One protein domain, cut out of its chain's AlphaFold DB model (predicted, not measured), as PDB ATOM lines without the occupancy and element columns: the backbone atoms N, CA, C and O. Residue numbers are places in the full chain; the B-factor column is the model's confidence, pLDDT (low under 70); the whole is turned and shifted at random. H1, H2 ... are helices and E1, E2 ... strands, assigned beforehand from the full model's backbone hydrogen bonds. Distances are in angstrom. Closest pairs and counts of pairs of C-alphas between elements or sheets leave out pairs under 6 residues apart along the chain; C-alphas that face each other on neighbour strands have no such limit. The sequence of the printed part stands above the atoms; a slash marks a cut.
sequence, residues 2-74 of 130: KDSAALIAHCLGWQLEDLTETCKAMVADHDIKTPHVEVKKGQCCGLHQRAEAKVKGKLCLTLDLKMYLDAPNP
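Overview. This is residues 2 to 74 of the 130 residues of the protein "2,4-diaminopentanoate dehydrogenase" of bioreactor metagenome (UniProt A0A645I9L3). A long, twisted sheet of three strands makes a narrow rod, with one helix, H1, over one face toward the E2 to E3 turn and the loop of residues 28 to 43 at the other end. The printed part has 73 residues with H1, E1, E2 and E3 in that order, class mixed, in two layers. The sheet E1 E2 E3 is a meander, each strand the antiparallel neighbour of the one before. It is loose, radius of gyration of the C-alphas 16.2 A, spanning 46 by 19 by 18 A.

Arrangement. Start at H1, residues 2 to 11, on the sheet of E1, residues 18 to 27, E2, residues 44 to 55, and E3, residues 58 to 68. Its height over the sheet is 9.4 A; its closest C-alpha pair with E2 is Lys 2 and Ala 51, 6.2 A. In H1 every O i to N i+4 pair is within hydrogen-bond range. Hairpin E1 and E2 has N 22 and O 50 within hydrogen-bond range, 2.8 A; hairpin E2 and E3 has N 49 and O 65, 2.8 A.

Along the chain. Find C-alpha 2 at (32.084, 6.304, 46.245), where H1 begins, 14.3 A long. E1 measures 28.4 A, E2 33.7 A and E3 30.1 A, ending at C-alpha 68 (48.414, 11.079, 56.404).

Size, cuts and confidence. The farthest C-alphas, Pro 35 and Lys 56, are 48.6 A apart. E1 to E2 is a long link. The printed part has no cut; no printed residue is under 70 in pLDDT.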
ATOM      1  N   LYS A   2      33.197   6.888  47.009       94.81
ATOM      2  CA  LYS A   2      32.084   6.304  46.245       94.81
ATOM      3  C   LYS A   2      31.292   7.329  45.417       94.81
ATOM      4  O   LYS A   2      31.107   7.111  44.226       94.81
ATOM      5  N   ASP A   3      30.905   8.457  46.013       96.00
ATOM      6  CA  ASP A   3      30.110   9.484  45.320       96.00
ATOM      7  C   ASP A   3      30.869  10.129  44.156       96.00
ATOM      8  O   ASP A   3      30.315  10.301  43.075       96.00
ATOM      9  N   SER A   4      32.164  10.413  44.325       97.12
ATOM     10  CA  SER A   4      33.011  10.931  43.244       97.12
ATOM     11  C   SER A   4      33.153   9.922  42.104       97.12
ATOM     12  O   SER A   4      33.059  10.297  40.938       97.12
ATOM     13  N   ALA A   5      33.340   8.635  42.422       97.56
ATOM     14  CA  ALA A   5      33.429   7.582  41.412       97.56
ATOM     15  C   ALA A   5      32.107   7.416  40.647       97.56
ATOM     16  O   ALA A   5      32.111   7.311  39.420       97.56
ATOM     17  N   ALA A   6      30.979   7.448  41.363       96.88
ATOM     18  CA  ALA A   6      29.646   7.404  40.773       96.88
ATOM     19  C   ALA A   6      29.372   8.630  39.889       96.88
ATOM     20  O   ALA A   6      28.843   8.474  38.792       96.88
ATOM     21  N   LEU A   7      29.784   9.829  40.315       97.31
ATOM     22  CA  LEU A   7      29.653  11.054  39.527       97.31
ATOM     23  C   LEU A   7      30.465  10.983  38.228       97.31
ATOM     24  O   LEU A   7      29.938  11.303  37.165       97.31
ATOM     25  N   ILE A   8      31.718  10.521  38.283       97.69
ATOM     26  CA  ILE A   8      32.552  10.340  37.083       97.69
ATOM     27  C   ILE A   8      31.911   9.320  36.135       97.69
ATOM     28  O   ILE A   8      31.780   9.589  34.942       97.69
ATOM     29  N   ALA A   9      31.465   8.175  36.655       97.19
ATOM     30  CA  ALA A   9      30.785   7.162  35.852       97.19
ATOM     31  C   ALA A   9      29.501   7.707  35.206       97.19
ATOM     32  O   ALA A   9      29.277   7.484  34.017       97.19
ATOM     33  N   HIS A  10      28.708   8.477  35.956       96.19
ATOM     34  CA  HIS A  10      27.523   9.165  35.449       96.19
ATOM     35  C   HIS A  10      27.871  10.114  34.292       96.19
ATOM     36  O   HIS A  10      27.249  10.028  33.235       96.19
ATOM     37  N   CYS A  11      28.911  10.943  34.440       96.06
ATOM     38  CA  CYS A  11      29.367  11.864  33.390       96.06
ATOM     39  C   CYS A  11      29.819  11.147  32.113       96.06
ATOM     40  O   CYS A  11      29.637  11.658  31.012       96.06
ATOM     41  N   LEU A  12      30.418   9.965  32.260       96.12
ATOM     42  CA  LEU A  12      30.887   9.145  31.144       96.12
ATOM     43  C   LEU A  12      29.782   8.253  30.551       96.12
ATOM     44  O   LEU A  12      30.041   7.504  29.607       96.12
ATOM     45  N   GLY A  13      28.560   8.300  31.095       96.62
ATOM     46  CA  GLY A  13      27.451   7.440  30.674       96.62
ATOM     47  C   GLY A  13      27.686   5.956  30.972       96.62
ATOM     48  O   GLY A  13      27.136   5.085  30.295       96.62
ATOM     49  N   TRP A  14      28.536   5.642  31.950       97.50
ATOM     50  CA  TRP A  14      28.876   4.272  32.306       97.50
ATOM     51  C   TRP A  14      27.824   3.655  33.221       97.50
ATOM     52  O   TRP A  14      27.454   4.212  34.251       97.50
ATOM     53  N   GLN A  15      27.396   2.447  32.865       96.06
ATOM     54  CA  GLN A  15      26.623   1.578  33.745       96.06
ATOM     55  C   GLN A  15      27.603   0.732  34.553       96.06
ATOM     56  O   GLN A  15      28.263  -0.158  34.006       96.06
ATOM     57  N   LEU A  16      27.740   1.059  35.836       96.06
ATOM     58  CA  LEU A  16      28.614   0.329  36.744       96.06
ATOM     59  C   LEU A  16      27.969  -1.006  37.117       96.06
ATOM     60  O   LEU A  16      26.817  -1.053  37.537       96.06
ATOM     61  N   GLU A  17      28.734  -2.079  36.979       96.50
ATOM     62  CA  GLU A  17      28.355  -3.406  37.473       96.50
ATOM     63  C   GLU A  17      28.650  -3.527  38.969       96.50
ATOM     64  O   GLU A  17      27.878  -4.110  39.724       96.50
ATOM     65  N   ASP A  18      29.773  -2.945  39.389       96.88
ATOM     66  CA  ASP A  18      30.260  -2.990  40.758       96.88
ATOM     67  C   ASP A  18      31.024  -1.702  41.082       96.88
ATOM     68  O   ASP A  18      31.726  -1.141  40.232       96.88
ATOM     69  N   LEU A  19      30.873  -1.242  42.321       97.62
ATOM     70  CA  LEU A  19      31.589  -0.103  42.878       97.62
ATOM     71  C   LEU A  19      31.950  -0.431  44.321       97.62
ATOM     72  O   LEU A  19      31.102  -0.377  45.218       97.62
ATOM     73  N   THR A  20      33.222  -0.740  44.537       97.56
ATOM     74  CA  THR A  20      33.749  -1.063  45.862       97.56
ATOM     75  C   THR A  20      34.539   0.103  46.425       97.56
ATOM     76  O   THR A  20      35.129   0.897  45.693       97.56
ATOM     77  N   GLU A  21      34.543   0.207  47.749       97.69
ATOM     78  CA  GLU A  21      35.319   1.196  48.478       97.69
ATOM     79  C   GLU A  21      35.975   0.531  49.684       97.69
ATOM     80  O   GLU A  21      35.356  -0.259  50.398       97.69
ATOM     81  N   THR A  22      37.243   0.855  49.909       97.94
ATOM     82  CA  THR A  22      37.991   0.447  51.096       97.94
ATOM     83  C   THR A  22      38.547   1.678  51.789       97.94
ATOM     84  O   THR A  22      38.883   2.664  51.135       97.94
ATOM     85  N   CYS A  23      38.655   1.614  53.112       97.69
ATOM     86  CA  CYS A  23      39.339   2.611  53.920       97.69
ATOM     87  C   CYS A  23      40.231   1.869  54.913       97.69
ATOM     88  O   CYS A  23      39.748   1.056  55.705       97.69
ATOM     89  N   LYS A  24      41.539   2.089  54.815       98.25
ATOM     90  CA  LYS A  24      42.556   1.456  55.657       98.25
ATOM     91  C   LYS A  24      43.333   2.530  56.402       98.25
ATOM     92  O   LYS A  24      43.508   3.633  55.895       98.25
ATOM     93  N   ALA A  25      43.825   2.197  57.590       98.25
ATOM     94  CA  ALA A  25      44.751   3.067  58.301       98.25
ATOM     95  C   ALA A  25      46.079   3.159  57.536       98.25
ATOM     96  O   ALA A  25      46.628   2.136  57.120       98.25
ATOM     97  N   MET A  26      46.606   4.372  57.399       98.25
ATOM     98  CA  MET A  26      48.026   4.570  57.117       98.25
ATOM     99  C   MET A  26      48.781   4.430  58.433       98.25
ATOM    100  O   MET A  26      48.406   5.043  59.432       98.25
ATOM    101  N   VAL A  27      49.805   3.580  58.449       98.25
ATOM    102  CA  VAL A  27      50.568   3.257  59.657       98.25
ATOM    103  C   VAL A  27      51.911   3.968  59.604       98.25
ATOM    104  O   VAL A  27      52.620   3.865  58.605       98.25
ATOM    105  N   ALA A  28      52.257   4.666  60.683       98.25
ATOM    106  CA  ALA A  28      53.514   5.388  60.801       98.25
ATOM    107  C   ALA A  28      54.704   4.416  60.787       98.25
ATOM    108  O   ALA A  28      54.762   3.469  61.579       98.25
ATOM    109  N   ASP A  29      55.673   4.654  59.909       97.44
ATOM    110  CA  ASP A  29      56.926   3.896  59.825       97.44
ATOM    111  C   ASP A  29      58.032   4.461  60.739       97.44
ATOM    112  O   ASP A  29      59.010   3.761  61.034       97.44
ATOM    113  N   HIS A  30      57.829   5.673  61.259       98.25
ATOM    114  CA  HIS A  30      58.659   6.368  62.241       98.25
ATOM    115  C   HIS A  30      57.802   7.159  63.249       98.25
ATOM    116  O   HIS A  30      56.579   7.219  63.132       98.25
ATOM    117  N   ASP A  31      58.442   7.723  64.273       98.38
ATOM    118  CA  ASP A  31      57.791   8.635  65.215       98.38
ATOM    119  C   ASP A  31      57.572  10.001  64.550       98.38
ATOM    120  O   ASP A  31      58.527  10.618  64.085       98.38
ATOM    121  N   ILE A  32      56.332  10.486  64.557       98.31
ATOM    122  CA  ILE A  32      55.915  11.754  63.955       98.31
ATOM    123  C   ILE A  32      55.455  12.697  65.067       98.31
ATOM    124  O   ILE A  32      54.645  12.326  65.923       98.31
ATOM    125  N   LYS A  33      55.940  13.941  65.051       97.88
ATOM    126  CA  LYS A  33      55.542  14.980  66.010       97.88
ATOM    127  C   LYS A  33      55.097  16.237  65.280       97.88
ATOM    128  O   LYS A  33      55.872  16.870  64.575       97.88
ATOM    129  N   THR A  34      53.849  16.617  65.510       95.94
ATOM    130  CA  THR A  34      53.254  17.868  65.028       95.94
ATOM    131  C   THR A  34      53.008  18.812  66.214       95.94
ATOM    132  O   THR A  34      53.140  18.390  67.367       95.94
ATOM    133  N   PRO A  35      52.598  20.074  65.989       97.44
ATOM    134  CA  PRO A  35      52.196  20.970  67.076       97.44
ATOM    135  C   PRO A  35      50.991  20.487  67.903       97.44
ATOM    136  O   PRO A  35      50.776  20.987  69.005       97.44
ATOM    137  N   HIS A  36      50.191  19.550  67.380       95.25
ATOM    138  CA  HIS A  36      48.905  19.158  67.974       95.25
ATOM    139  C   HIS A  36      48.814  17.673  68.347       95.25
ATOM    140  O   HIS A  36      47.999  17.303  69.186       95.25
ATOM    141  N   VAL A  37      49.631  16.822  67.725       96.12
ATOM    142  CA  VAL A  37      49.578  15.360  67.846       96.12
ATOM    143  C   VAL A  37      50.988  14.770  67.774       96.12
ATOM    144  O   VAL A  37      51.798  15.181  66.940       96.12
ATOM    145  N   GLU A  38      51.246  13.767  68.614       97.88
ATOM    146  CA  GLU A  38      52.391  12.859  68.510       97.88
ATOM    147  C   GLU A  38      51.893  11.463  68.111       97.88
ATOM    148  O   GLU A  38      50.965  10.939  68.728       97.88
ATOM    149  N   VAL A  39      52.512  10.859  67.095       98.25
ATOM    150  CA  VAL A  39      52.199   9.510  66.599       98.25
ATOM    151  C   VAL A  39      53.466   8.668  66.663       98.25
ATOM    152  O   VAL A  39      54.492   9.037  66.098       98.25
ATOM    153  N   LYS A  40      53.415   7.533  67.355       98.50
ATOM    154  CA  LYS A  40      54.535   6.589  67.433       98.50
ATOM    155  C   LYS A  40      54.551   5.647  66.243       98.50
ATOM    156  O   LYS A  40      53.500   5.309  65.694       98.50
ATOM    157  N   LYS A  41      55.740   5.153  65.896       98.38
ATOM    158  CA  LYS A  41      55.881   4.077  64.909       98.38
ATOM    159  C   LYS A  41      54.908   2.929  65.209       98.38
ATOM    160  O   LYS A  41      54.818   2.454  66.341       98.38
ATOM    161  N   GLY A  42      54.199   2.466  64.181       98.44
ATOM    162  CA  GLY A  42      53.193   1.407  64.282       98.44
ATOM    163  C   GLY A  42      51.781   1.892  64.629       98.44
ATOM    164  O   GLY A  42      50.849   1.091  64.592       98.44
ATOM    165  N   GLN A  43      51.593   3.180  64.930       98.44
ATOM    166  CA  GLN A  43      50.270   3.773  65.137       98.44
ATOM    167  C   GLN A  43      49.684   4.325  63.831       98.44
ATOM    168  O   GLN A  43      50.387   4.538  62.844       98.44
ATOM    169  N   CYS A  44      48.371   4.557  63.829       98.19
ATOM    170  CA  CYS A  44      47.671   5.202  62.723       98.19
ATOM    171  C   CYS A  44      48.111   6.671  62.592       98.19
ATOM    172  O   CYS A  44      47.993   7.428  63.555       98.19
ATOM    173  N   CYS A  45      48.579   7.076  61.411       98.19
ATOM    174  CA  CYS A  45      48.939   8.462  61.079       98.19
ATOM    175  C   CYS A  45      48.021   9.091  60.021       98.19
ATOM    176  O   CYS A  45      48.274  10.209  59.571       98.19
ATOM    177  N   GLY A  46      46.971   8.380  59.608       97.88
ATOM    178  CA  GLY A  46      46.024   8.844  58.603       97.88
ATOM    179  C   GLY A  46      45.270   7.701  57.941       97.88
ATOM    180  O   GLY A  46      45.128   6.616  58.508       97.88
ATOM    181  N   LEU A  47      44.799   7.929  56.721       98.06
ATOM    182  CA  LEU A  47      43.976   6.981  55.979       98.06
ATOM    183  C   LEU A  47      44.435   6.810  54.533       98.06
ATOM    184  O   LEU A  47      44.963   7.726  53.900       98.06
ATOM    185  N   HIS A  48      44.187   5.610  54.021       98.25
ATOM    186  CA  HIS A  48      44.215   5.264  52.610       98.25
ATOM    187  C   HIS A  48      42.823   4.789  52.223       98.25
ATOM    188  O   HIS A  48      42.384   3.707  52.621       98.25
ATOM    189  N   GLN A  49      42.121   5.623  51.469       98.31
ATOM    190  CA  GLN A  49      40.818   5.314  50.914       98.31
ATOM    191  C   GLN A  49      40.970   5.032  49.425       98.31
ATOM    192  O   GLN A  49      41.669   5.748  48.711       98.31
ATOM    193  N   ARG A  50      40.332   3.966  48.953       98.06
ATOM    194  CA  ARG A  50      40.402   3.549  47.553       98.06
ATOM    195  C   ARG A  50      39.034   3.109  47.079       98.06
ATOM    196  O   ARG A  50      38.396   2.302  47.755       98.06
ATOM    197  N   ALA A  51      38.614   3.615  45.926       98.31
ATOM    198  CA  ALA A  51      37.393   3.198  45.251       98.31
ATOM    199  C   ALA A  51      37.710   2.623  43.870       98.31
ATOM    200  O   ALA A  51      38.541   3.164  43.140       98.31
ATOM    201  N   GLU A  52      37.031   1.538  43.514       98.38
ATOM    202  CA  GLU A  52      37.203   0.831  42.246       98.38
ATOM    203  C   GLU A  52      35.843   0.567  41.607       98.38
ATOM    204  O   GLU A  52      34.961  -0.012  42.246       98.38
ATOM    205  N   ALA A  53      35.680   0.981  40.349       98.19
ATOM    206  CA  ALA A  53      34.441   0.804  39.599       98.19
ATOM    207  C   ALA A  53      34.655  -0.091  38.373       98.19
ATOM    208  O   ALA A  53      35.575   0.138  37.571       98.19
ATOM    209  N   LYS A  54      33.784  -1.092  38.210       98.19
ATOM    210  CA  LYS A  54      33.819  -2.032  37.086       98.19
ATOM    211  C   LYS A  54      32.692  -1.782  36.093       98.19
ATOM    212  O   LYS A  54      31.547  -1.559  36.480       98.19
ATOM    213  N   VAL A  55      33.016  -1.901  34.809       97.25
ATOM    214  CA  VAL A  55      32.068  -1.855  33.690       97.25
ATOM    215  C   VAL A  55      32.286  -3.103  32.840       97.25
ATOM    216  O   VAL A  55      33.391  -3.335  32.348       97.25
ATOM    217  N   LYS A  56      31.237  -3.918  32.657       95.12
ATOM    218  CA  LYS A  56      31.287  -5.173  31.878       95.12
ATOM    219  C   LYS A  56      32.447  -6.084  32.321       95.12
ATOM    220  O   LYS A  56      33.273  -6.496  31.502       95.12
ATOM    221  N   GLY A  57      32.558  -6.315  33.628       94.81
ATOM    222  CA  GLY A  57      33.608  -7.127  34.247       94.81
ATOM    223  C   GLY A  57      35.025  -6.533  34.245       94.81
ATOM    224  O   GLY A  57      35.939  -7.166  34.775       94.81
ATOM    225  N   LYS A  58      35.252  -5.336  33.685       96.81
ATOM    226  CA  LYS A  58      36.576  -4.689  33.630       96.81
ATOM    227  C   LYS A  58      36.669  -3.542  34.627       96.81
ATOM    228  O   LYS A  58      35.746  -2.742  34.714       96.81
ATOM    229  N   LEU A  59      37.790  -3.432  35.342       97.56
ATOM    230  CA  LEU A  59      38.096  -2.263  36.171       97.56
ATOM    231  C   LEU A  59      38.355  -1.054  35.261       97.56
ATOM    232  O   LEU A  59      39.322  -1.059  34.500       97.56
ATOM    233  N   CYS A  60      37.484  -0.048  35.323       97.81
ATOM    234  CA  CYS A  60      37.525   1.113  34.425       97.81
ATOM    235  C   CYS A  60      37.815   2.433  35.148       97.81
ATOM    236  O   CYS A  60      38.236   3.389  34.505       97.81
ATOM    237  N   LEU A  61      37.607   2.493  36.465       98.25
ATOM    238  CA  LEU A  61      37.899   3.669  37.279       98.25
ATOM    239  C   LEU A  61      38.531   3.247  38.600       98.25
ATOM    240  O   LEU A  61      38.032   2.348  39.280       98.25
ATOM    241  N   THR A  62      39.592   3.946  38.982       98.31
ATOM    242  CA  THR A  62      40.184   3.865  40.315       98.31
ATOM    243  C   THR A  62      40.345   5.273  40.852       98.31
ATOM    244  O   THR A  62      40.880   6.138  40.162       98.31
ATOM    245  N   LEU A  63      39.904   5.491  42.086       98.50
ATOM    246  CA  LEU A  63      40.262   6.668  42.863       98.50
ATOM    247  C   LEU A  63      41.089   6.208  44.065       98.50
ATOM    248  O   LEU A  63      40.692   5.267  44.752       98.50
ATOM    249  N   ASP A  64      42.228   6.852  44.305       98.19
ATOM    250  CA  ASP A  64      43.177   6.508  45.369       98.19
ATOM    251  C   ASP A  64      43.489   7.781  46.164       98.19
ATOM    252  O   ASP A  64      44.088   8.713  45.636       98.19
ATOM    253  N   LEU A  65      43.030   7.845  47.413       97.75
ATOM    254  CA  LEU A  65      43.248   8.974  48.313       97.75
ATOM    255  C   LEU A  65      44.076   8.525  49.502       97.75
ATOM    256  O   LEU A  65      43.675   7.641  50.261       97.75
ATOM    257  N   LYS A  66      45.212   9.184  49.699       97.50
ATOM    258  CA  LYS A  66      46.040   9.016  50.888       97.50
ATOM    259  C   LYS A  66      46.142  10.352  51.593       97.50
ATOM    260  O   LYS A  66      46.609  11.326  51.014       97.50
ATOM    261  N   MET A  67      45.704  10.381  52.843       96.44
ATOM    262  CA  MET A  67      45.776  11.558  53.701       96.44
ATOM    263  C   MET A  67      46.396  11.130  55.018       96.44
ATOM    264  O   MET A  67      45.753  10.439  55.808       96.44
ATOM    265  N   TYR A  68      47.659  11.479  55.224       96.69
ATOM    266  CA  TYR A  68      48.414  11.079  56.404       96.69
ATOM    267  C   TYR A  68      49.569  12.040  56.673       96.69
ATOM    268  O   TYR A  68      49.982  12.797  55.792       96.69
ATOM    269  N   LEU A  69      50.052  12.027  57.912       97.12
ATOM    270  CA  LEU A  69      51.161  12.874  58.346       97.12
ATOM    271  C   LEU A  69      52.473  12.474  57.656       97.12
ATOM    272  O   LEU A  69      52.702  11.292  57.408       97.12
ATOM    273  N   ASP A  70      53.317  13.469  57.370       95.69
ATOM    274  CA  ASP A  70      54.626  13.322  56.715       95.69
ATOM    275  C   ASP A  70      54.595  12.516  55.404       95.69
ATOM    276  O   ASP A  70      55.555  11.840  55.032       95.69
ATOM    277  N   ALA A  71      53.482  12.601  54.664       95.19
ATOM    278  CA  ALA A  71      53.344  11.952  53.370       95.19
ATOM    279  C   ALA A  71      54.428  12.433  52.381       95.19
ATOM    280  O   ALA A  71      54.487  13.628  52.072       95.19
ATOM    281  N   PRO A  72      55.275  11.538  51.835       94.00
ATOM    282  CA  PRO A  72      56.241  11.907  50.816       94.00
ATOM    283  C   PRO A  72      55.537  12.245  49.500       94.00
ATOM    284  O   PRO A  72      54.628  11.538  49.068       94.00
ATOM    285  N   ASN A  73      56.032  13.282  48.823       95.06
ATOM    286  CA  ASN A  73      55.575  13.710  47.498       95.06
ATOM    287  C   ASN A  73      54.049  13.931  47.419       95.06
ATOM    288  O   ASN A  73      53.395  13.270  46.610       95.06
ATOM    289  N   PRO A  74      53.456  14.825  48.231       96.19
ATOM    290  CA  PRO A  74      52.031  15.126  48.131       96.19
ATOM    291  C   PRO A  74      51.699  15.681  46.738       96.19
ATOM    292  O   PRO A  74      52.427  16.522  46.208       96.19
TER     293      PRO A  74